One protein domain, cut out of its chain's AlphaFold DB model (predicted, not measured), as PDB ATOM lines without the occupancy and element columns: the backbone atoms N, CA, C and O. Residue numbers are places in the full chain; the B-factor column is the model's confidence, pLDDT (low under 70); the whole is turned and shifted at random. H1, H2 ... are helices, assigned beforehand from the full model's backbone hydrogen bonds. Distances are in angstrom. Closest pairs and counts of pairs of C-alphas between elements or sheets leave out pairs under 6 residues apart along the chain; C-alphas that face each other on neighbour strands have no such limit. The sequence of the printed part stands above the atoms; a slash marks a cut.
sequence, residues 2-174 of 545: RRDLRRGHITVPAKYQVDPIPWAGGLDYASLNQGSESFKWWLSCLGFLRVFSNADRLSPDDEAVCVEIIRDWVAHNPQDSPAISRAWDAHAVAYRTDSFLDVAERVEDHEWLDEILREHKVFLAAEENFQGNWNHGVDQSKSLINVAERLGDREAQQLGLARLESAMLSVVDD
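AT A GLANCE: This is residues 2 to 174 of the 545 residues of an uncharacterized protein of Gulosibacter molinativorax (UniProt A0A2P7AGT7). Start at H9, the longest helix, at one end of the domain: H9, H8, H7 and H6 form an up-and-down bundle of four helices. On the side of H6 away from H9, the short helices H3 and H4 pack on H6 one after the other, with H5 beyond them and H1 and the long loop of residues 7 to 28 at the far end. The printed part has 173 residues with nine named helices, H1 to H9 in chain order, and no named strand; its class is all helix. It is compact, with a radius of gyration of the C-alphas of 16.4 A, and spans 54 by 36 by 30 A.

IN THESE COORDINATES: Find C-alpha 154 at (176.681, 133.880, 195.411); from there H9 runs 26.4 A to C-alpha 171 at (152.314, 143.077, 199.909). Before it come H8, residues 135 to 150, 23.2 A long; H7, residues 111 to 125, 20.8 A; and H6, residues 90 to 104, 20.6 A. H5, residues 60 to 76, is 24.2 A long. The shorter helices are H4, residues 47 to 52, H3, residues 37 to 44, H2, residues 29 to 32, and H1, residues 2 to 6, which begins at C-alpha 2 at (166.058, 142.616, 163.385).

HOW THE PARTS SIT: In the bundle, each helix runs against the one before it. H9 and H8 are a hairpin and touch at a shallow tilt of 24 degrees; look for their closest C-alphas, Ser 141 and Gly 160, 4.4 A apart. H8 touches the hub, H6, with the C-alphas of Ala 94 and Gln 140 5.0 A apart, at a tilt of 33 degrees, only just short of steep. H6 and H7 are a hairpin, closest at the C-alphas of Ala 104 and Leu 113, 6.4 A. H4 touches H6 at the C-alphas of Arg 50 and Ser 99, 5.6 A apart, the same way at a shallow tilt of 15 degrees. H3 touches residues 92 to 96 of H6, closest at the C-alphas of Ser 44 and Ala 92, 5.7 A. H5 and H6 are close but not clearly touching, 7.3 A between the C-alphas of Cys 66 and Val 103. H1 touches residues 61 to 65 of H5, with the C-alphas of Arg 6 and Val 65 6.6 A apart, and H2 touches no helix. Every O i to N i+4 pair is within hydrogen-bond range in H1, H3, H5, H6, H7 and H8, against 13 of 14 in H9 and 0 of 2 in H4, where 3 of 3 O i to N i+3 pairs are; H2 is too short for an i+4 pair.

THE WHOLE: The two C-alphas farthest apart, those of Gly 25 and Asp 174, are 56.3 A apart. The printed part has no cut. The links H1 to H2, 22 residues, and H5 to H6, 13 residues, are long; in the first, residues 9 to 10 pair antiparallel with residues 21 to 22. The mean pLDDT of the printed part is 94.1, and no printed residue is under 70.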
ATOM      1  N   ARG A   2     164.778 143.324 163.699       87.69
ATOM      2  CA  ARG A   2     166.058 142.616 163.385       87.69
ATOM      3  C   ARG A   2     166.676 143.013 162.036       87.69
ATOM      4  O   ARG A   2     167.859 143.308 161.946       87.69
ATOM      5  N   ARG A   3     165.849 143.081 160.988       90.44
ATOM      6  CA  ARG A   3     166.266 143.537 159.651       90.44
ATOM      7  C   ARG A   3     166.762 144.986 159.636       90.44
ATOM      8  O   ARG A   3     167.660 145.299 158.869       90.44
ATOM      9  N   ASP A   4     166.148 145.856 160.428       92.12
ATOM     10  CA  ASP A   4     166.462 147.287 160.438       92.12
ATOM     11  C   ASP A   4     167.752 147.531 161.226       92.12
ATOM     12  O   ASP A   4     168.617 148.264 160.753       92.12
ATOM     13  N   LEU A   5     167.942 146.787 162.325       93.44
ATOM     14  CA  LEU A   5     169.200 146.735 163.065       93.44
ATOM     15  C   LEU A   5     170.349 146.337 162.138       93.44
ATOM     16  O   LEU A   5     171.269 147.123 161.994       93.44
ATOM     17  N   ARG A   6     170.245 145.234 161.383       92.56
ATOM     18  CA  ARG A   6     171.257 144.848 160.370       92.56
ATOM     19  C   ARG A   6     171.517 145.902 159.289       92.56
ATOM     20  O   ARG A   6     172.558 145.884 158.649       92.56
ATOM     21  N   ARG A   7     170.559 146.798 159.042       94.00
ATOM     22  CA  ARG A   7     170.682 147.908 158.084       94.00
ATOM     23  C   ARG A   7     171.221 149.186 158.731       94.00
ATOM     24  O   ARG A   7     171.106 150.247 158.124       94.00
ATOM     25  N   GLY A   8     171.748 149.119 159.950       94.75
ATOM     26  CA  GLY A   8     172.333 150.275 160.623       94.75
ATOM     27  C   GLY A   8     171.335 151.153 161.378       94.75
ATOM     28  O   GLY A   8     171.706 152.267 161.722       94.75
ATOM     29  N   HIS A   9     170.092 150.705 161.624       95.62
ATOM     30  CA  HIS A   9     169.053 151.538 162.249       95.62
ATOM     31  C   HIS A   9     168.349 150.866 163.439       95.62
ATOM     32  O   HIS A   9     167.861 149.739 163.341       95.62
ATOM     33  N   ILE A  10     168.204 151.588 164.552       96.62
ATOM     34  CA  ILE A  10     167.377 151.192 165.699       96.62
ATOM     35  C   ILE A  10     165.948 151.690 165.460       96.62
ATOM     36  O   ILE A  10     165.703 152.885 165.296       96.62
ATOM     37  N   THR A  11     164.980 150.771 165.451       95.44
ATOM     38  CA  THR A  11     163.557 151.128 165.380       95.44
ATOM     39  C   THR A  11     163.086 151.675 166.727       95.44
ATOM     40  O   THR A  11     163.130 150.959 167.727       95.44
ATOM     41  N   VAL A  12     162.576 152.908 166.746       95.19
ATOM     42  CA  VAL A  12     162.031 153.539 167.956       95.19
ATOM     43  C   VAL A  12     160.500 153.415 167.980       95.19
ATOM     44  O   VAL A  12     159.852 153.655 166.958       95.19
ATOM     45  N   PRO A  13     159.875 153.046 169.115       93.81
ATOM     46  CA  PRO A  13     158.422 153.055 169.241       93.81
ATOM     47  C   PRO A  13     157.818 154.437 168.968       93.81
ATOM     48  O   PRO A  13     158.251 155.436 169.542       93.81
ATOM     49  N   ALA A  14     156.748 154.480 168.168       93.00
ATOM     50  CA  ALA A  14     156.120 155.725 167.710       93.00
ATOM     51  C   ALA A  14     155.716 156.687 168.845       93.00
ATOM     52  O   ALA A  14     155.738 157.900 168.661       93.00
ATOM     53  N   LYS A  15     155.407 156.162 170.042       91.88
ATOM     54  CA  LYS A  15     155.058 156.963 171.229       91.88
ATOM     55  C   LYS A  15     156.146 157.955 171.659       91.88
ATOM     56  O   LYS A  15     155.825 158.927 172.333       91.88
ATOM     57  N   TYR A  16     157.405 157.717 171.292       91.75
ATOM     58  CA  TYR A  16     158.511 158.617 171.617       91.75
ATOM     59  C   TYR A  16     158.692 159.745 170.600       91.75
ATOM     60  O   TYR A  16     159.378 160.707 170.921       91.75
ATOM     61  N   GLN A  17     158.064 159.649 169.419       92.38
ATOM     62  CA  GLN A  17     158.158 160.649 168.345       92.38
ATOM     63  C   GLN A  17     159.611 160.959 167.936       92.38
ATOM     64  O   GLN A  17     159.963 162.107 167.683       92.38
ATOM     65  N   VAL A  18     160.457 159.927 167.891       93.56
ATOM     66  CA  VAL A  18     161.856 160.005 167.448       93.56
ATOM     67  C   VAL A  18     162.012 159.145 166.197       93.56
ATOM     68  O   VAL A  18     161.498 158.023 166.152       93.56
ATOM     69  N   ASP A  19     162.704 159.675 165.190       94.19
ATOM     70  CA  ASP A  19     163.017 158.947 163.960       94.19
ATOM     71  C   ASP A  19     163.920 157.727 164.235       94.19
ATOM     72  O   ASP A  19     164.609 157.678 165.258       94.19
ATOM     73  N   PRO A  20     163.946 156.714 163.347       95.31
ATOM     74  CA  PRO A  20     164.875 155.596 163.478       95.31
ATOM     75  C   PRO A  20     166.322 156.074 163.641       95.31
ATOM     76  O   PRO A  20     166.811 156.877 162.849       95.31
ATOM     77  N   ILE A  21     167.009 155.555 164.658       96.50
ATOM     78  CA  ILE A  21     168.330 156.053 165.058       96.50
ATOM     79  C   ILE A  21     169.399 155.315 164.245       96.50
ATOM     80  O   ILE A  21     169.478 154.087 164.365       96.50
ATOM     81  N   PRO A  22     170.221 156.003 163.433       95.88
ATOM     82  CA  PRO A  22     171.379 155.371 162.819       95.88
ATOM     83  C   PRO A  22     172.398 155.017 163.907       95.88
ATOM     84  O   PRO A  22     172.721 155.856 164.744       95.88
ATOM     85  N   TRP A  23     172.883 153.776 163.913       94.19
ATOM     86  CA  TRP A  23     173.907 153.316 164.865       94.19
ATOM     87  C   TRP A  23     175.243 152.984 164.196       94.19
ATOM     88  O   TRP A  23     176.272 152.991 164.864       94.19
ATOM     89  N   ALA A  24     175.237 152.712 162.886       86.88
ATOM     90  CA  ALA A  24     176.450 152.388 162.145       86.88
ATOM     91  C   ALA A  24     177.402 153.595 162.134       86.88
ATOM     92  O   ALA A  24     177.059 154.648 161.589       86.88
ATOM     93  N   GLY A  25     178.594 153.434 162.715       85.19
ATOM     94  CA  GLY A  25     179.565 154.524 162.881       85.19
ATOM     95  C   GLY A  25     179.440 155.322 164.186       85.19
ATOM     96  O   GLY A  25     180.105 156.351 164.310       85.19
ATOM     97  N   GLY A  26     178.639 154.845 165.145       91.81
ATOM     98  CA  GLY A  26     178.489 155.418 166.486       91.81
ATOM     99  C   GLY A  26     177.198 156.218 166.670       91.81
ATOM    100  O   GLY A  26     176.669 156.820 165.731       91.81
ATOM    101  N   LEU A  27     176.671 156.221 167.896       95.44
ATOM    102  CA  LEU A  27     175.447 156.945 168.239       95.44
ATOM    103  C   LEU A  27     175.717 158.440 168.493       95.44
ATOM    104  O   LEU A  27     176.666 158.818 169.179       95.44
ATOM    105  N   ASP A  28     174.833 159.317 168.005       96.38
ATOM    106  CA  ASP A  28     174.870 160.754 168.325       96.38
ATOM    107  C   ASP A  28     174.267 161.018 169.713       96.38
ATOM    108  O   ASP A  28     173.108 161.416 169.863       96.38
ATOM    109  N   TYR A  29     175.059 160.787 170.759       97.38
ATOM    110  CA  TYR A  29     174.616 160.961 172.143       97.38
ATOM    111  C   TYR A  29     174.172 162.391 172.473       97.38
ATOM    112  O   TYR A  29     173.283 162.573 173.307       97.38
ATOM    113  N   ALA A  30     174.741 163.408 171.817       96.69
ATOM    114  CA  ALA A  30     174.375 164.802 172.054       96.69
ATOM    115  C   ALA A  30     172.951 165.101 171.568       96.69
ATOM    116  O   ALA A  30     172.199 165.799 172.253       96.69
ATOM    117  N   SER A  31     172.567 164.552 170.414       96.38
ATOM    118  CA  SER A  31     171.191 164.603 169.913       96.38
ATOM    119  C   SER A  31     170.258 163.725 170.751       96.38
ATOM    120  O   SER A  31     169.221 164.185 171.229       96.38
ATOM    121  N   LEU A  32     170.656 162.480 171.034       97.00
ATOM    122  CA  LEU A  32     169.833 161.521 171.777       97.00
ATOM    123  C   LEU A  32     169.500 161.999 173.202       97.00
ATOM    124  O   LEU A  32     168.376 161.808 173.670       97.00
ATOM    125  N   ASN A  33     170.428 162.678 173.885       97.06
ATOM    126  CA  ASN A  33     170.204 163.195 175.239       97.06
ATOM    127  C   ASN A  33     169.260 164.418 175.292       97.06
ATOM    128  O   ASN A  33     168.829 164.804 176.379       97.06
ATOM    129  N   GLN A  34     168.901 165.013 174.146       96.00
ATOM    130  CA  GLN A  34     167.871 166.062 174.060       96.00
ATOM    131  C   GLN A  34     166.445 165.492 174.031       96.00
ATOM    132  O   GLN A  34     165.478 166.242 174.162       96.00
ATOM    133  N   GLY A  35     166.296 164.173 173.867       94.00
ATOM    134  CA  GLY A  35     164.997 163.511 173.880       94.00
ATOM    135  C   GLY A  35     164.311 163.536 175.252       94.00
ATOM    136  O   GLY A  35     164.909 163.839 176.286       94.00
ATOM    137  N   SER A  36     163.024 163.177 175.264       95.69
ATOM    138  CA  SER A  36     162.229 163.108 176.501       95.69
ATOM    139  C   SER A  36     162.824 162.141 177.533       95.69
ATOM    140  O   SER A  36     163.482 161.164 177.178       95.69
ATOM    141  N   GLU A  37     162.547 162.357 178.824       95.56
ATOM    142  CA  GLU A  37     162.985 161.458 179.908       95.56
ATOM    143  C   GLU A  37     162.610 159.993 179.643       95.56
ATOM    144  O   GLU A  37     163.451 159.103 179.762       95.56
ATOM    145  N   SER A  38     161.375 159.750 179.198       93.00
ATOM    146  CA  SER A  38     160.878 158.408 178.880       93.00
ATOM    147  C   SER A  38     161.587 157.779 177.679       93.00
ATOM    148  O   SER A  38     161.756 156.560 177.641       93.00
ATOM    149  N   PHE A  39     161.996 158.587 176.696       97.25
ATOM    150  CA  PHE A  39     162.809 158.121 175.572       97.25
ATOM    151  C   PHE A  39     164.225 157.764 176.029       97.25
ATOM    152  O   PHE A  39     164.708 156.680 175.712       97.25
ATOM    153  N   LYS A  40     164.868 158.628 176.824       97.94
ATOM    154  CA  LYS A  40     166.215 158.382 177.358       97.94
ATOM    155  C   LYS A  40     166.258 157.132 178.231       97.94
ATOM    156  O   LYS A  40     167.193 156.346 178.107       97.94
ATOM    157  N   TRP A  41     165.239 156.919 179.062       97.00
ATOM    158  CA  TRP A  41     165.081 155.689 179.839       97.00
ATOM    159  C   TRP A  41     164.953 154.458 178.931       97.00
ATOM    160  O   TRP A  41     165.707 153.502 179.086       97.00
ATOM    161  N   TRP A  42     164.067 154.505 177.927       97.25
ATOM    162  CA  TRP A  42     163.874 153.401 176.975       97.25
ATOM    163  C   TRP A  42     165.149 153.053 176.207       97.25
ATOM    164  O   TRP A  42     165.490 151.878 176.083       97.25
ATOM    165  N   LEU A  43     165.867 154.069 175.724       97.81
ATOM    166  CA  LEU A  43     167.142 153.890 175.043       97.81
ATOM    167  C   LEU A  43     168.163 153.238 175.986       97.81
ATOM    168  O   LEU A  43     168.812 152.269 175.607       97.81
ATOM    169  N   SER A  44     168.223 153.709 177.235       97.94
ATOM    170  CA  SER A  44     169.133 153.191 178.265       97.94
ATOM    171  C   SER A  44     168.844 151.748 178.671       97.94
ATOM    172  O   SER A  44     169.736 151.081 179.190       97.94
ATOM    173  N   CYS A  45     167.637 151.238 178.415       97.50
ATOM    174  CA  CYS A  45     167.316 149.828 178.625       97.50
ATOM    175  C   CYS A  45     167.982 148.911 177.591       97.50
ATOM    176  O   CYS A  45     168.073 147.717 177.838       97.50
ATOM    177  N   LEU A  46     168.345 149.417 176.401       96.69
ATOM    178  CA  LEU A  46     168.813 148.627 175.247       96.69
ATOM    179  C   LEU A  46     167.947 147.386 174.916       96.69
ATOM    180  O   LEU A  46     168.378 146.474 174.212       96.69
ATOM    181  N   GLY A  47     166.683 147.370 175.360       93.69
ATOM    182  CA  GLY A  47     165.801 146.199 175.283       93.69
ATOM    183  C   GLY A  47     165.438 145.775 173.858       93.69
ATOM    184  O   GLY A  47     164.979 144.658 173.635       93.69
ATOM    185  N   PHE A  48     165.674 146.637 172.865       94.00
ATOM    186  CA  PHE A  48     165.510 146.300 171.450       94.00
ATOM    187  C   PHE A  48     166.518 145.241 170.964       94.00
ATOM    188  O   PHE A  48     166.255 144.587 169.953       94.00
ATOM    189  N   LEU A  49     167.628 145.018 171.678       94.06
ATOM    190  CA  LEU A  49     168.573 143.935 171.376       94.06
ATOM    191  C   LEU A  49     167.984 142.550 171.683       94.06
ATOM    192  O   LEU A  49     168.363 141.567 171.052       94.06
ATOM    193  N   ARG A  50     166.959 142.454 172.538       89.75
ATOM    194  CA  ARG A  50     166.296 141.174 172.843       89.75
ATOM    195  C   ARG A  50     165.583 140.544 171.647       89.75
ATOM    196  O   ARG A  50     165.204 139.386 171.704       89.75
ATOM    197  N   VAL A  51     165.457 141.234 170.508       88.12
ATOM    198  CA  VAL A  51     165.005 140.600 169.252       88.12
ATOM    199  C   VAL A  51     165.895 139.430 168.816       88.12
ATOM    200  O   VAL A  51     165.469 138.587 168.022       88.12
ATOM    201  N   PHE A  52     167.127 139.380 169.318       84.75
ATOM    202  CA  PHE A  52     168.079 138.311 169.062       84.75
ATOM    203  C   PHE A  52     167.923 137.103 170.005       84.75
ATOM    204  O   PHE A  52     168.528 136.067 169.743       84.75
ATOM    205  N   SER A  53     167.063 137.173 171.032       80.69
ATOM    206  CA  SER A  53     166.876 136.092 172.014       80.69
ATOM    207  C   SER A  53     166.219 134.827 171.434       80.69
ATOM    208  O   SER A  53     166.361 133.739 171.979       80.69
ATOM    209  N   ASN A  54     165.528 134.923 170.295       75.50
ATOM    210  CA  ASN A  54     164.821 133.785 169.689       75.50
ATOM    211  C   ASN A  54     165.721 132.848 168.857       75.50
ATOM    212  O   ASN A  54     165.204 132.000 168.130       75.50
ATOM    213  N   ALA A  55     167.043 133.033 168.877       75.88
ATOM    214  CA  ALA A  55     167.996 132.176 168.172       75.88
ATOM    215  C   ALA A  55     168.904 131.443 169.168       75.88
ATOM    216  O   ALA A  55     169.303 132.038 170.163       75.88
ATOM    217  N   ASP A  56     169.270 130.192 168.875       78.50
ATOM    218  CA  ASP A  56     170.203 129.415 169.714       78.50
ATOM    219  C   ASP A  56     171.630 129.982 169.666       78.50
ATOM    220  O   ASP A  56     172.376 129.917 170.637       78.50
ATOM    221  N   ARG A  57     172.014 130.551 168.520       83.94
ATOM    222  CA  ARG A  57     173.267 131.282 168.303       83.94
ATOM    223  C   ARG A  57     173.012 132.487 167.412       83.94
ATOM    224  O   ARG A  57     172.132 132.448 166.544       83.94
ATOM    225  N   LEU A  58     173.796 133.546 167.591       86.81
ATOM    226  CA  LEU A  58     173.764 134.680 166.671       86.81
ATOM    227  C   LEU A  58     174.453 134.316 165.352       86.81
ATOM    228  O   LEU A  58     175.438 133.584 165.320       86.81
ATOM    229  N   SER A  59     173.926 134.823 164.234       90.38
ATOM    230  CA  SER A  59     174.716 134.852 162.999       90.38
ATOM    231  C   SER A  59     175.830 135.895 163.138       90.38
ATOM    232  O   SER A  59     175.588 136.885 163.830       90.38
ATOM    233  N   PRO A  60     176.954 135.783 162.407       89.94
ATOM    234  CA  PRO A  60     178.044 136.761 162.474       89.94
ATOM    235  C   PRO A  60     177.586 138.221 162.319       89.94
ATOM    236  O   PRO A  60     178.025 139.090 163.064       89.94
ATOM    237  N   ASP A  61     176.628 138.483 161.422       90.69
ATOM    238  CA  ASP A  61     176.060 139.824 161.228       90.69
ATOM    239  C   ASP A  61     175.296 140.343 162.460       90.69
ATOM    240  O   ASP A  61     175.314 141.534 162.744       90.69
ATOM    241  N   ASP A  62     174.597 139.470 163.189       92.38
ATOM    242  CA  ASP A  62     173.829 139.873 164.377       92.38
ATOM    243  C   ASP A  62     174.732 140.071 165.586       92.38
ATOM    244  O   ASP A  62     174.506 140.980 166.382       92.38
ATOM    245  N   GLU A  63     175.755 139.228 165.710       91.88
ATOM    246  CA  GLU A  63     176.798 139.385 166.712       91.88
ATOM    247  C   GLU A  63     177.534 140.710 166.507       91.88
ATOM    248  O   GLU A  63     177.637 141.490 167.450       91.88
ATOM    249  N   ALA A  64     177.930 141.033 165.271       91.50
ATOM    250  CA  ALA A  64     178.567 142.309 164.945       91.50
ATOM    251  C   ALA A  64     177.700 143.517 165.338       91.50
ATOM    252  O   ALA A  64     178.197 144.450 165.966       91.50
ATOM    253  N   VAL A  65     176.393 143.474 165.044       93.81
ATOM    254  CA  VAL A  65     175.434 144.517 165.452       93.81
ATOM    255  C   VAL A  65     175.395 144.676 166.974       93.81
ATOM    256  O   VAL A  65     175.445 145.798 167.476       93.81
ATOM    257  N   CYS A  66     175.291 143.571 167.719       94.19
ATOM    258  CA  CYS A  66     175.239 143.621 169.181       94.19
ATOM    259  C   CYS A  66     176.545 144.167 169.763       94.19
ATOM    260  O   CYS A  66     176.510 145.046 170.620       94.19
ATOM    261  N   VAL A  67     177.688 143.679 169.279       92.50
ATOM    262  CA  VAL A  67     179.015 144.105 169.730       92.50
ATOM    263  C   VAL A  67     179.219 145.600 169.486       92.50
ATOM    264  O   VAL A  67     179.632 146.296 170.410       92.50
ATOM    265  N   GLU A  68     178.913 146.109 168.287       94.31
ATOM    266  CA  GLU A  68     179.108 147.528 167.956       94.31
ATOM    267  C   GLU A  68     178.229 148.426 168.833       94.31
ATOM    268  O   GLU A  68     178.746 149.338 169.474       94.31
ATOM    269  N   ILE A  69     176.932 148.120 168.957       96.69
ATOM    270  CA  ILE A  69     176.003 148.927 169.763       96.69
ATOM    271  C   ILE A  69     176.365 148.886 171.252       96.69
ATOM    272  O   ILE A  69     176.371 149.928 171.906       96.69
ATOM    273  N   ILE A  70     176.652 147.707 171.816       96.44
ATOM    274  CA  ILE A  70     176.928 147.580 173.254       96.44
ATOM    275  C   ILE A  70     178.258 148.252 173.604       96.44
ATOM    276  O   ILE A  70     178.321 148.988 174.590       96.44
ATOM    277  N   ARG A  71     179.315 148.038 172.808       95.06
ATOM    278  CA  ARG A  71     180.620 148.664 173.065       95.06
ATOM    279  C   ARG A  71     180.561 150.177 172.892       95.06
ATOM    280  O   ARG A  71     181.110 150.881 173.737       95.06
ATOM    281  N   ASP A  72     179.873 150.671 171.862       97.44
ATOM    282  CA  ASP A  72     179.649 152.108 171.681       97.44
ATOM    283  C   ASP A  72     178.894 152.706 172.876       97.44
ATOM    284  O   ASP A  72     179.333 153.710 173.439       97.44
ATOM    285  N   TRP A  73     177.821 152.042 173.327       98.06
ATOM    286  CA  TRP A  73     177.040 152.471 174.487       98.06
ATOM    287  C   TRP A  73     177.876 152.563 175.759       98.06
ATOM    288  O   TRP A  73     177.854 153.598 176.428       98.06
ATOM    289  N   VAL A  74     178.610 151.502 176.099       97.19
ATOM    290  CA  VAL A  74     179.415 151.447 177.327       97.19
ATOM    291  C   VAL A  74     180.540 152.478 177.295       97.19
ATOM    292  O   VAL A  74     180.740 153.179 178.284       97.19
ATOM    293  N   ALA A  75     181.222 152.642 176.157       97.19
ATOM    294  CA  ALA A  75     182.315 153.603 176.022       97.19
ATOM    295  C   ALA A  75     181.873 155.059 176.257       97.19
ATOM    296  O   ALA A  75     182.638 155.855 176.798       97.19
ATOM    297  N   HIS A  76     180.643 155.408 175.873       98.31
ATOM    298  CA  HIS A  76     180.120 156.772 175.994       98.31
ATOM    299  C   HIS A  76     179.270 157.006 177.247       98.31
ATOM    300  O   HIS A  76     178.882 158.142 177.519       98.31
ATOM    301  N   ASN A  77     178.959 155.963 178.019       98.31
ATOM    302  CA  ASN A  77     178.112 156.080 179.204       98.31
ATOM    303  C   ASN A  77     178.762 155.521 180.483       98.31
ATOM    304  O   ASN A  77     178.125 154.716 181.171       98.31
ATOM    305  N   PRO A  78     179.987 155.952 180.851       97.81
ATOM    306  CA  PRO A  78     180.576 155.575 182.134       97.81
ATOM    307  C   PRO A  78     179.757 156.160 183.300       97.81
ATOM    308  O   PRO A  78     179.032 157.141 183.125       97.81
ATOM    309  N   GLN A  79     179.837 155.553 184.488       95.62
ATOM    310  CA  GLN A  79     179.026 155.955 185.654       95.62
ATOM    311  C   GLN A  79     179.247 157.399 186.108       95.62
ATOM    312  O   GLN A  79     178.306 158.064 186.538       95.62
ATOM    313  N   ASP A  80     180.482 157.881 186.031       95.00
ATOM    314  CA  ASP A  80     180.900 159.200 186.503       95.00
ATOM    315  C   ASP A  80     180.519 160.334 185.541       95.00
ATOM    316  O   ASP A  80     180.220 161.447 185.979       95.00
ATOM    317  N   SER A  81     180.495 160.060 184.237       96.62
ATOM    318  CA  SER A  81     180.154 161.049 183.213       96.62
ATOM    319  C   SER A  81     179.389 160.441 182.029       96.62
ATOM    320  O   SER A  81     179.931 160.375 180.921       96.62
ATOM    321  N   PRO A  82     178.132 160.002 182.217       97.75
ATOM    322  CA  PRO A  82     177.383 159.373 181.142       97.75
ATOM    323  C   PRO A  82     176.895 160.397 180.111       97.75
ATOM    324  O   PRO A  82     176.358 161.448 180.470       97.75
ATOM    325  N   ALA A  83     177.014 160.078 178.819       98.00
ATOM    326  CA  ALA A  83     176.508 160.944 177.755       98.00
ATOM    327  C   ALA A  83     174.965 161.017 177.726       98.00
ATOM    328  O   ALA A  83     174.402 162.059 177.383       98.00
ATOM    329  N   ILE A  84     174.269 159.946 178.132       98.19
ATOM    330  CA  ILE A  84     172.819 159.924 178.357       98.19
ATOM    331  C   ILE A  84     172.518 160.059 179.849       98.19
ATOM    332  O   ILE A  84     172.865 159.208 180.663       98.19
ATOM    333  N   SER A  85     171.743 161.081 180.205       96.69
ATOM    334  CA  SER A  85     171.353 161.386 181.595       96.69
ATOM    335  C   SER A  85     170.598 160.266 182.336       96.69
ATOM    336  O   SER A  85     170.540 160.283 183.560       96.69
ATOM    337  N   ARG A  86     170.026 159.289 181.616       96.44
ATOM    338  CA  ARG A  86     169.330 158.107 182.166       96.44
ATOM    339  C   ARG A  86     170.128 156.803 182.059       96.44
ATOM    340  O   ARG A  86     169.583 155.751 182.385       96.44
ATOM    341  N   ALA A  87     171.393 156.840 181.631       97.69
ATOM    342  CA  ALA A  87     172.175 155.626 181.381       97.69
ATOM    343  C   ALA A  87     172.288 154.712 182.614       97.69
ATOM    344  O   ALA A  87     172.222 153.487 182.492       97.69
ATOM    345  N   TRP A  88     172.387 155.313 183.798       97.81
ATOM    346  CA  TRP A  88     172.461 154.627 185.088       97.81
ATOM    347  C   TRP A  88     171.180 154.789 185.916       97.81
ATOM    348  O   TRP A  88     171.198 154.705 187.137       97.81
ATOM    349  N   ASP A  89     170.035 155.000 185.259       97.31
ATOM    350  CA  ASP A  89     168.743 154.777 185.907       97.31
ATOM    351  C   ASP A  89     168.636 153.300 186.294       97.31
ATOM    352  O   ASP A  89     168.782 152.412 185.453       97.31
ATOM    353  N   ALA A  90     168.414 153.024 187.574       95.56
ATOM    354  CA  ALA A  90     168.612 151.686 188.102       95.56
ATOM    355  C   ALA A  90     167.575 150.658 187.609       95.56
ATOM    356  O   ALA A  90     167.876 149.465 187.576       95.56
ATOM    357  N   HIS A  91     166.395 151.097 187.155       95.56
ATOM    358  CA  HIS A  91     165.434 150.225 186.469       95.56
ATOM    359  C   HIS A  91     165.856 149.974 185.018       95.56
ATOM    360  O   HIS A  91     165.784 148.844 184.542       95.56
ATOM    361  N   ALA A  92     166.385 150.993 184.329       97.19
ATOM    362  CA  ALA A  92     166.942 150.819 182.986       97.19
ATOM    363  C   ALA A  92     168.172 149.894 182.976       97.19
ATOM    364  O   ALA A  92     168.315 149.071 182.073       97.19
ATOM    365  N   VAL A  93     169.039 149.988 183.992       98.25
ATOM    366  CA  VAL A  93     170.190 149.090 184.201       98.25
ATOM    367  C   VAL A  93     169.721 147.637 184.337       98.25
ATOM    368  O   VAL A  93     170.319 146.752 183.721       98.25
ATOM    369  N   ALA A  94     168.633 147.387 185.073       97.31
ATOM    370  CA  ALA A  94     168.066 146.047 185.221       97.31
ATOM    371  C   ALA A  94     167.658 145.447 183.858       97.31
ATOM    372  O   ALA A  94     168.147 144.388 183.476       97.31
ATOM    373  N   TYR A  95     166.878 146.175 183.051       96.62
ATOM    374  CA  TYR A  95     166.516 145.726 181.694       96.62
ATOM    375  C   TYR A  95     167.712 145.575 180.748       96.62
ATOM    376  O   TYR A  95     167.733 144.694 179.879       96.62
ATOM    377  N   ARG A  96     168.703 146.460 180.881       97.56
ATOM    378  CA  ARG A  96     169.895 146.447 180.035       97.56
ATOM    379  C   ARG A  96     170.751 145.224 180.294       97.56
ATOM    380  O   ARG A  96     171.189 144.588 179.340       97.56
ATOM    381  N   THR A  97     170.954 144.870 181.557       97.44
ATOM    382  CA  THR A  97     171.712 143.664 181.906       97.44
ATOM    383  C   THR A  97     171.021 142.393 181.428       97.44
ATOM    384  O   THR A  97     171.707 141.553 180.864       97.44
ATOM    385  N   ASP A  98     169.690 142.283 181.503       94.12
ATOM    386  CA  ASP A  98     168.963 141.157 180.888       94.12
ATOM    387  C   ASP A  98     169.215 141.069 179.371       94.12
ATOM    388  O   ASP A  98     169.405 139.986 178.820       94.12
ATOM    389  N   SER A  99     169.288 142.214 178.683       94.19
ATOM    390  CA  SER A  99     169.629 142.252 177.252       94.19
ATOM    391  C   SER A  99     171.076 141.823 176.988       94.19
ATOM    392  O   SER A  99     171.345 141.147 175.997       94.19
ATOM    393  N   PHE A 100     172.011 142.198 177.864       95.88
ATOM    394  CA  PHE A 100     173.410 141.777 177.773       95.88
ATOM    395  C   PHE A 100     173.567 140.280 178.030       95.88
ATOM    396  O   PHE A 100     174.287 139.628 177.282       95.88
ATOM    397  N   LEU A 101     172.859 139.732 179.020       94.00
ATOM    398  CA  LEU A 101     172.804 138.299 179.297       94.00
ATOM    399  C   LEU A 101     172.281 137.522 178.085       94.00
ATOM    400  O   LEU A 101     172.929 136.577 177.643       94.00
ATOM    401  N   ASP A 102     171.172 137.970 177.486       91.25
ATOM    402  CA  ASP A 102     170.610 137.351 176.280       91.25
ATOM    403  C   ASP A 102     171.638 137.280 175.134       91.25
ATOM    404  O   ASP A 102     171.717 136.267 174.434       91.25
ATOM    405  N   VAL A 103     172.438 138.332 174.932       92.75
ATOM    406  CA  VAL A 103     173.515 138.332 173.925       92.75
ATOM    407  C   VAL A 103     174.657 137.408 174.346       92.75
ATOM    408  O   VAL A 103     175.126 136.617 173.531       92.75
ATOM    409  N   ALA A 104     175.080 137.473 175.607       92.38
ATOM    410  CA  ALA A 104     176.231 136.747 176.126       92.38
ATOM    411  C   ALA A 104     176.056 135.215 176.089       92.38
ATOM    412  O   ALA A 104     177.037 134.496 175.931       92.38
ATOM    413  N   GLU A 105     174.820 134.711 176.172       89.88
ATOM    414  CA  GLU A 105     174.492 133.284 175.996       89.88
ATOM    415  C   GLU A 105     174.593 132.793 174.537       89.88
ATOM    416  O   GLU A 105     174.542 131.592 174.275       89.88
ATOM    417  N   ARG A 106     174.697 133.702 173.557       89.69
ATOM    418  CA  ARG A 106     174.540 133.390 172.119       89.69
ATOM    419  C   ARG A 106     175.754 133.740 171.263       89.69
ATOM    420  O   ARG A 106     175.701 133.531 170.046       89.69
ATOM    421  N   VAL A 107     176.809 134.263 171.882       87.88
ATOM    422  CA  VAL A 107     178.091 134.615 171.253       87.88
ATOM    423  C   VAL A 107     179.200 133.703 171.770       87.88
ATOM    424  O   VAL A 107     179.134 133.219 172.899       87.88
ATOM    425  N   GLU A 108     180.215 133.437 170.945       83.62
ATOM    426  CA  GLU A 108     181.330 132.570 171.358       83.62
ATOM    427  C   GLU A 108     182.280 133.305 172.319       83.62
ATOM    428  O   GLU A 108     182.588 132.782 173.391       83.62
ATOM    429  N   ASP A 109     182.683 134.536 171.980       86.62
ATOM    430  CA  ASP A 109     183.490 135.406 172.845       86.62
ATOM    431  C   ASP A 109     182.594 136.320 173.695       86.62
ATOM    432  O   ASP A 109     182.043 137.322 173.229       86.62
ATOM    433  N   HIS A 110     182.459 135.956 174.967       89.00
ATOM    434  CA  HIS A 110     181.589 136.616 175.934       89.00
ATOM    435  C   HIS A 110     182.348 137.272 177.099       89.00
ATOM    436  O   HIS A 110     181.719 137.934 177.924       89.00
ATOM    437  N   GLU A 111     183.680 137.153 177.172       92.06
ATOM    438  CA  GLU A 111     184.463 137.652 178.319       92.06
ATOM    439  C   GLU A 111     184.311 139.168 178.508       92.06
ATOM    440  O   GLU A 111     184.209 139.665 179.632       92.06
ATOM    441  N   TRP A 112     184.229 139.903 177.396       93.44
ATOM    442  CA  TRP A 112     184.024 141.351 177.398       93.44
ATOM    443  C   TRP A 112     182.635 141.751 177.927       93.44
ATOM    444  O   TRP A 112     182.503 142.789 178.573       93.44
ATOM    445  N   LEU A 113     181.597 140.933 177.697       95.06
ATOM    446  CA  LEU A 113     180.268 141.155 178.277       95.06
ATOM    447  C   LEU A 113     180.271 140.853 179.769       95.06
ATOM    448  O   LEU A 113     179.663 141.598 180.531       95.06
ATOM    449  N   ASP A 114     180.987 139.816 180.200       95.69
ATOM    450  CA  ASP A 114     181.106 139.490 181.620       95.69
ATOM    451  C   ASP A 114     181.789 140.617 182.402       95.69
ATOM    452  O   ASP A 114     181.400 140.905 183.532       95.69
ATOM    453  N   GLU A 115     182.775 141.301 181.815       96.00
ATOM    454  CA  GLU A 115     183.391 142.486 182.422       96.00
ATOM    455  C   GLU A 115     182.397 143.645 182.583       96.00
ATOM    456  O   GLU A 115     182.275 144.196 183.678       96.00
ATOM    457  N   ILE A 116     181.608 143.938 181.546       97.00
ATOM    458  CA  ILE A 116     180.538 144.948 181.607       97.00
ATOM    459  C   ILE A 116     179.490 144.566 182.665       97.00
ATOM    460  O   ILE A 116     179.055 145.400 183.464       97.00
ATOM    461  N   LEU A 117     179.090 143.294 182.701       98.25
ATOM    462  CA  LEU A 117     178.120 142.769 183.656       98.25
ATOM    463  C   LEU A 117     178.630 142.846 185.100       98.25
ATOM    464  O   LEU A 117     177.830 143.116 185.995       98.25
ATOM    465  N   ARG A 118     179.939 142.681 185.358       98.12
ATOM    466  CA  ARG A 118     180.520 142.865 186.705       98.12
ATOM    467  C   ARG A 118     180.310 144.283 187.219       98.12
ATOM    468  O   ARG A 118     179.925 144.440 188.375       98.12
ATOM    469  N   GLU A 119     180.524 145.289 186.374       97.56
ATOM    470  CA  GLU A 119     180.279 146.689 186.726       97.56
ATOM    471  C   GLU A 119     178.793 146.926 187.045       97.56
ATOM    472  O   GLU A 119     178.448 147.473 188.096       97.56
ATOM    473  N   HIS A 120     177.901 146.446 186.176       98.31
ATOM    474  CA  HIS A 120     176.459 146.633 186.342       98.31
ATOM    475  C   HIS A 120     175.914 145.892 187.570       98.31
ATOM    476  O   HIS A 120     175.047 146.414 188.268       98.31
ATOM    477  N   LYS A 121     176.448 144.707 187.881       98.50
ATOM    478  CA  LYS A 121     176.129 143.958 189.102       98.50
ATOM    479  C   LYS A 121     176.465 144.767 190.352       98.50
ATOM    480  O   LYS A 121     175.639 144.835 191.253       98.50
ATOM    481  N   VAL A 122     177.652 145.382 190.414       98.31
ATOM    482  CA  VAL A 122     178.045 146.230 191.556       98.31
ATOM    483  C   VAL A 122     177.070 147.396 191.709       98.31
ATOM    484  O   VAL A 122     176.598 147.653 192.814       98.31
ATOM    485  N   PHE A 123     176.699 148.039 190.600       98.50
ATOM    486  CA  PHE A 123     175.708 149.113 190.605       98.50
ATOM    487  C   PHE A 123     174.332 148.648 191.116       98.50
ATOM    488  O   PHE A 123     173.741 149.322 191.958       98.50
ATOM    489  N   LEU A 124     173.827 147.503 190.641       98.38
ATOM    490  CA  LEU A 124     172.533 146.935 191.051       98.38
ATOM    491  C   LEU A 124     172.533 146.435 192.506       98.38
ATOM    492  O   LEU A 124     171.501 146.476 193.178       98.38
ATOM    493  N   ALA A 125     173.673 145.958 193.006       98.31
ATOM    494  CA  ALA A 125     173.820 145.505 194.385       98.31
ATOM    495  C   ALA A 125     173.830 146.673 195.388       98.31
ATOM    496  O   ALA A 125     173.361 146.506 196.515       98.31
ATOM    497  N   ALA A 126     174.299 147.856 194.986       97.94
ATOM    498  CA  ALA A 126     174.381 149.032 195.847       97.94
ATOM    499  C   ALA A 126     172.999 149.463 196.381       97.94
ATOM    500  O   ALA A 126     172.016 149.535 195.640       97.94
ATOM    501  N   GLU A 127     172.911 149.723 197.686       96.75
ATOM    502  CA  GLU A 127     171.644 150.011 198.373       96.75
ATOM    503  C   GLU A 127     171.049 151.352 197.932       96.75
ATOM    504  O   GLU A 127     169.843 151.466 197.742       96.75
ATOM    505  N   GLU A 128     171.894 152.347 197.678       96.62
ATOM    506  CA  GLU A 128     171.515 153.662 197.163       96.62
ATOM    507  C   GLU A 128     170.829 153.616 195.787       96.62
ATOM    508  O   GLU A 128     170.105 154.547 195.432       96.62
ATOM    509  N   ASN A 129     171.029 152.531 195.031       96.75
ATOM    510  CA  ASN A 129     170.444 152.322 193.708       96.75
ATOM    511  C   ASN A 129     169.232 151.382 193.739       96.75
ATOM    512  O   ASN A 129     168.508 151.274 192.740       96.75
ATOM    513  N   PHE A 130     168.991 150.693 194.859       96.75
ATOM    514  CA  PHE A 130     167.823 149.840 195.003       96.75
ATOM    515  C   PHE A 130     166.577 150.704 195.135       96.75
ATOM    516  O   PHE A 130     166.437 151.524 196.039       96.75
ATOM    517  N   GLN A 131     165.645 150.515 194.210       94.31
ATOM    518  CA  GLN A 131     164.468 151.355 194.140       94.31
ATOM    519  C   GLN A 131     163.381 150.928 195.115       94.31
ATOM    520  O   GLN A 131     162.408 151.651 195.167       94.31
ATOM    521  N   GLY A 132     163.533 149.871 195.922       91.69
ATOM    522  CA  GLY A 132     162.593 149.511 196.993       91.69
ATOM    523  C   GLY A 132     161.558 148.448 196.613       91.69
ATOM    524  O   GLY A 132     161.533 147.938 195.497       91.69
ATOM    525  N   ASN A 133     160.682 148.101 197.558       88.44
ATOM    526  CA  ASN A 133     159.742 146.973 197.464       88.44
ATOM    527  C   ASN A 133     158.485 147.288 196.632       88.44
ATOM    528  O   ASN A 133     157.354 147.182 197.098       88.44
ATOM    529  N   TRP A 134     158.691 147.688 195.385       82.19
ATOM    530  CA  TRP A 134     157.656 147.875 194.368       82.19
ATOM    531  C   TRP A 134     158.169 147.356 193.020       82.19
ATOM    532  O   TRP A 134     159.264 146.802 192.936       82.19
ATOM    533  N   ASN A 135     157.371 147.497 191.961       83.50
ATOM    534  CA  ASN A 135     157.632 146.917 190.638       83.50
ATOM    535  C   ASN A 135     159.080 147.091 190.135       83.50
ATOM    536  O   ASN A 135     159.680 146.125 189.678       83.50
ATOM    537  N   HIS A 136     159.676 148.277 190.273       90.00
ATOM    538  CA  HIS A 136     161.047 148.500 189.812       90.00
ATOM    539  C   HIS A 136     162.075 147.682 190.601       90.00
ATOM    540  O   HIS A 136     162.961 147.079 190.003       90.00
ATOM    541  N   GLY A 137     161.958 147.617 191.931       92.62
ATOM    542  CA  GLY A 137     162.872 146.818 192.746       92.62
ATOM    543  C   GLY A 137     162.701 145.318 192.529       92.62
ATOM    544  O   GLY A 137     163.676 144.576 192.625       92.62
ATOM    545  N   VAL A 138     161.503 144.861 192.154       91.75
ATOM    546  CA  VAL A 138     161.278 143.477 191.702       91.75
ATOM    547  C   VAL A 138     162.097 143.187 190.445       91.75
ATOM    548  O   VAL A 138     162.826 142.196 190.418       91.75
ATOM    549  N   ASP A 139     162.033 144.061 189.439       93.44
ATOM    550  CA  ASP A 139     162.797 143.903 188.196       93.44
ATOM    551  C   ASP A 139     164.312 143.972 188.449       93.44
ATOM    552  O   ASP A 139     165.063 143.134 187.954       93.44
ATOM    553  N   GLN A 140     164.764 144.903 189.297       96.69
ATOM    554  CA  GLN A 140     166.166 144.989 189.728       96.69
ATOM    555  C   GLN A 140     166.643 143.720 190.432       96.69
ATOM    556  O   GLN A 140     167.761 143.270 190.196       96.69
ATOM    557  N   SER A 141     165.806 143.141 191.291       96.81
ATOM    558  CA  SER A 141     166.157 141.941 192.047       96.81
ATOM    559  C   SER A 141     166.298 140.728 191.131       96.81
ATOM    560  O   SER A 141     167.275 139.996 191.251       96.81
ATOM    561  N   LYS A 142     165.375 140.549 190.175       95.69
ATOM    562  CA  LYS A 142     165.450 139.483 189.158       95.69
ATOM    563  C   LYS A 142     166.699 139.614 188.289       95.69
ATOM    564  O   LYS A 142     167.451 138.659 188.134       95.69
ATOM    565  N   SER A 143     166.954 140.817 187.785       96.25
ATOM    566  CA  SER A 143     168.152 141.112 187.001       96.25
ATOM    567  C   SER A 143     169.435 140.835 187.802       96.25
ATOM    568  O   SER A 143     170.337 140.163 187.303       96.25
ATOM    569  N   LEU A 144     169.503 141.252 189.073       98.00
ATOM    570  CA  LEU A 144     170.652 140.970 189.937       98.00
ATOM    571  C   LEU A 144     170.867 139.464 190.144       98.00
ATOM    572  O   LEU A 144     172.012 139.025 190.083       98.00
ATOM    573  N   ILE A 145     169.799 138.678 190.336       97.75
ATOM    574  CA  ILE A 145     169.873 137.207 190.416       97.75
ATOM    575  C   ILE A 145     170.498 136.644 189.136       97.75
ATOM    576  O   ILE A 145     171.506 135.941 189.215       97.75
ATOM    577  N   ASN A 146     169.963 137.008 187.965       95.88
ATOM    578  CA  ASN A 146     170.432 136.492 186.675       95.88
ATOM    579  C   ASN A 146     171.913 136.833 186.420       95.88
ATOM    580  O   ASN A 146     172.708 135.979 186.023       95.88
ATOM    581  N   VAL A 147     172.305 138.088 186.667       97.25
ATOM    582  CA  VAL A 147     173.688 138.545 186.464       97.25
ATOM    583  C   VAL A 147     174.640 137.867 187.447       97.25
ATOM    584  O   VAL A 147     175.742 137.465 187.072       97.25
ATOM    585  N   ALA A 148     174.231 137.730 188.706       97.19
ATOM    586  CA  ALA A 148     175.030 137.087 189.736       97.19
ATOM    587  C   ALA A 148     175.255 135.597 189.443       97.19
ATOM    588  O   ALA A 148     176.375 135.113 189.600       97.19
ATOM    589  N   GLU A 149     174.231 134.893 188.955       95.56
ATOM    590  CA  GLU A 149     174.333 133.493 188.536       95.56
ATOM    591  C   GLU A 149     175.336 133.302 187.407       95.56
ATOM    592  O   GLU A 149     176.240 132.473 187.533       95.56
ATOM    593  N   ARG A 150     175.244 134.122 186.352       94.50
ATOM    594  CA  ARG A 150     176.199 134.077 185.240       94.50
ATOM    595  C   ARG A 150     177.637 134.291 185.710       94.50
ATOM    596  O   ARG A 150     178.548 133.606 185.257       94.50
ATOM    597  N   LEU A 151     177.846 135.237 186.623       95.94
ATOM    598  CA  LEU A 151     179.178 135.590 187.119       95.94
ATOM    599  C   LEU A 151     179.661 134.704 188.279       95.94
ATOM    600  O   LEU A 151     180.768 134.922 188.778       95.94
ATOM    601  N   GLY A 152     178.862 133.729 188.725       95.62
ATOM    602  CA  GLY A 152     179.184 132.857 189.855       95.62
ATOM    603  C   GLY A 152     179.265 133.577 191.209       95.62
ATOM    604  O   GLY A 152     179.931 133.088 192.123       95.62
ATOM    605  N   ASP A 153     178.614 134.736 191.355       97.19
ATOM    606  CA  ASP A 153     178.629 135.550 192.572       97.19
ATOM    607  C   ASP A 153     177.457 135.202 193.498       97.19
ATOM    608  O   ASP A 153     176.350 135.727 193.385       97.19
ATOM    609  N   ARG A 154     177.713 134.320 194.464       96.31
ATOM    610  CA  ARG A 154     176.681 133.880 195.411       96.31
ATOM    611  C   ARG A 154     176.184 134.985 196.342       96.31
ATOM    612  O   ARG A 154     175.041 134.915 196.778       96.31
ATOM    613  N   GLU A 155     177.007 135.974 196.680       97.25
ATOM    614  CA  GLU A 155     176.607 137.038 197.610       97.25
ATOM    615  C   GLU A 155     175.592 137.971 196.944       97.25
ATOM    616  O   GLU A 155     174.510 138.210 197.487       97.25
ATOM    617  N   ALA A 156     175.891 138.410 195.719       97.88
ATOM    618  CA  ALA A 156     174.976 139.219 194.920       97.88
ATOM    619  C   ALA A 156     173.666 138.475 194.608       97.88
ATOM    620  O   ALA A 156     172.588 139.067 194.674       97.88
ATOM    621  N   GLN A 157     173.743 137.169 194.334       97.38
ATOM    622  CA  GLN A 157     172.562 136.341 194.088       97.38
ATOM    623  C   GLN A 157     171.648 136.282 195.322       97.38
ATOM    624  O   GLN A 157     170.442 136.500 195.213       97.38
ATOM    625  N   GLN A 158     172.214 136.036 196.509       97.31
ATOM    626  CA  GLN A 158     171.444 135.986 197.757       97.31
ATOM    627  C   GLN A 158     170.833 137.345 198.116       97.31
ATOM    628  O   GLN A 158     169.705 137.393 198.605       97.31
ATOM    629  N   LEU A 159     171.519 138.452 197.816       98.06
ATOM    630  CA  LEU A 159     170.949 139.793 197.947       98.06
ATOM    631  C   LEU A 159     169.733 139.986 197.028       98.06
ATOM    632  O   LEU A 159     168.699 140.482 197.478       98.06
ATOM    633  N   GLY A 160     169.834 139.573 195.762       97.31
ATOM    634  CA  GLY A 160     168.720 139.621 194.813       97.31
ATOM    635  C   GLY A 160     167.524 138.780 195.274       97.31
ATOM    636  O   GLY A 160     166.399 139.279 195.297       97.31
ATOM    637  N   LEU A 161     167.761 137.547 195.735       97.44
ATOM    638  CA  LEU A 161     166.721 136.677 196.300       97.44
ATOM    639  C   LEU A 161     166.047 137.312 197.524       97.44
ATOM    640  O   LEU A 161     164.819 137.343 197.600       97.44
ATOM    641  N   ALA A 162     166.827 137.876 198.449       96.75
ATOM    642  CA  ALA A 162     166.306 138.528 199.648       96.75
ATOM    643  C   ALA A 162     165.459 139.771 199.324       96.75
ATOM    644  O   ALA A 162     164.393 139.959 199.913       96.75
ATOM    645  N   ARG A 163     165.893 140.608 198.371       96.94
ATOM    646  CA  ARG A 163     165.133 141.788 197.925       96.94
ATOM    647  C   ARG A 163     163.840 141.392 197.213       96.94
ATOM    648  O   ARG A 163     162.786 141.944 197.523       96.94
ATOM    649  N   LEU A 164     163.893 140.398 196.324       94.88
ATOM    650  CA  LEU A 164     162.712 139.885 195.626       94.88
ATOM    651  C   LEU A 164     161.689 139.307 196.608       94.88
ATOM    652  O   LEU A 164     160.500 139.612 196.524       94.88
ATOM    653  N   GLU A 165     162.158 138.509 197.564       94.75
ATOM    654  CA  GLU A 165     161.326 137.973 198.632       94.75
ATOM    655  C   GLU A 165     160.691 139.083 199.464       94.75
ATOM    656  O   GLU A 165     159.480 139.075 199.674       94.75
ATOM    657  N   SER A 166     161.491 140.056 199.907       94.44
ATOM    658  CA  SER A 166     160.994 141.180 200.696       94.44
ATOM    659  C   SER A 166     159.932 141.971 199.936       94.44
ATOM    660  O   SER A 166     158.941 142.363 200.548       94.44
ATOM    661  N   ALA A 167     160.105 142.180 198.630       91.56
ATOM    662  CA  ALA A 167     159.116 142.849 197.800       91.56
ATOM    663  C   ALA A 167     157.800 142.061 197.757       91.56
ATOM    664  O   ALA A 167     156.750 142.609 198.097       91.56
ATOM    665  N   MET A 168     157.854 140.766 197.433       89.94
ATOM    666  CA  MET A 168     156.660 139.919 197.317       89.94
ATOM    667  C   MET A 168     155.932 139.730 198.656       89.94
ATOM    668  O   MET A 168     154.705 139.797 198.710       89.94
ATOM    669  N   LEU A 169     156.667 139.522 199.752       91.00
ATOM    670  CA  LEU A 169     156.086 139.284 201.079       91.00
ATOM    671  C   LEU A 169     155.654 140.564 201.804       91.00
ATOM    672  O   LEU A 169     154.927 140.472 202.788       91.00
ATOM    673  N   SER A 170     156.063 141.748 201.341       91.25
ATOM    674  CA  SER A 170     155.594 143.016 201.920       91.25
ATOM    675  C   SER A 170     154.160 143.376 201.528       91.25
ATOM    676  O   SER A 170     153.524 144.172 202.217       91.25
ATOM    677  N   VAL A 171     153.654 142.791 200.437       88.81
ATOM    678  CA  VAL A 171     152.314 143.077 199.909       88.81
ATOM    679  C   VAL A 171     151.265 142.129 200.485       88.81
ATOM    680  O   VAL A 171     150.123 142.543 200.657       88.81
ATOM    681  N   VAL A 172     151.642 140.889 200.813       93.50
ATOM    682  CA  VAL A 172     150.724 139.843 201.293       93.50
ATOM    683  C   VAL A 172     151.043 139.475 202.743       93.50
ATOM    684  O   VAL A 172     152.192 139.173 203.072       93.50
ATOM    685  N   ASP A 173     150.034 139.469 203.610       94.00
ATOM    686  CA  ASP A 173     150.163 139.216 205.047       94.00
ATOM    687  C   ASP A 173     150.163 137.724 205.436       94.00
ATOM    688  O   ASP A 173     150.061 136.823 204.605       94.00
ATOM    689  N   ASP A 174     150.286 137.436 206.734       94.50
ATOM    690  CA  ASP A 174     150.334 136.067 207.267       94.50
ATOM    691  C   ASP A 174     149.066 135.232 207.076       94.50
ATOM    692  O   ASP A 174     149.140 134.002 207.196       94.50
TER     693      ASP A 174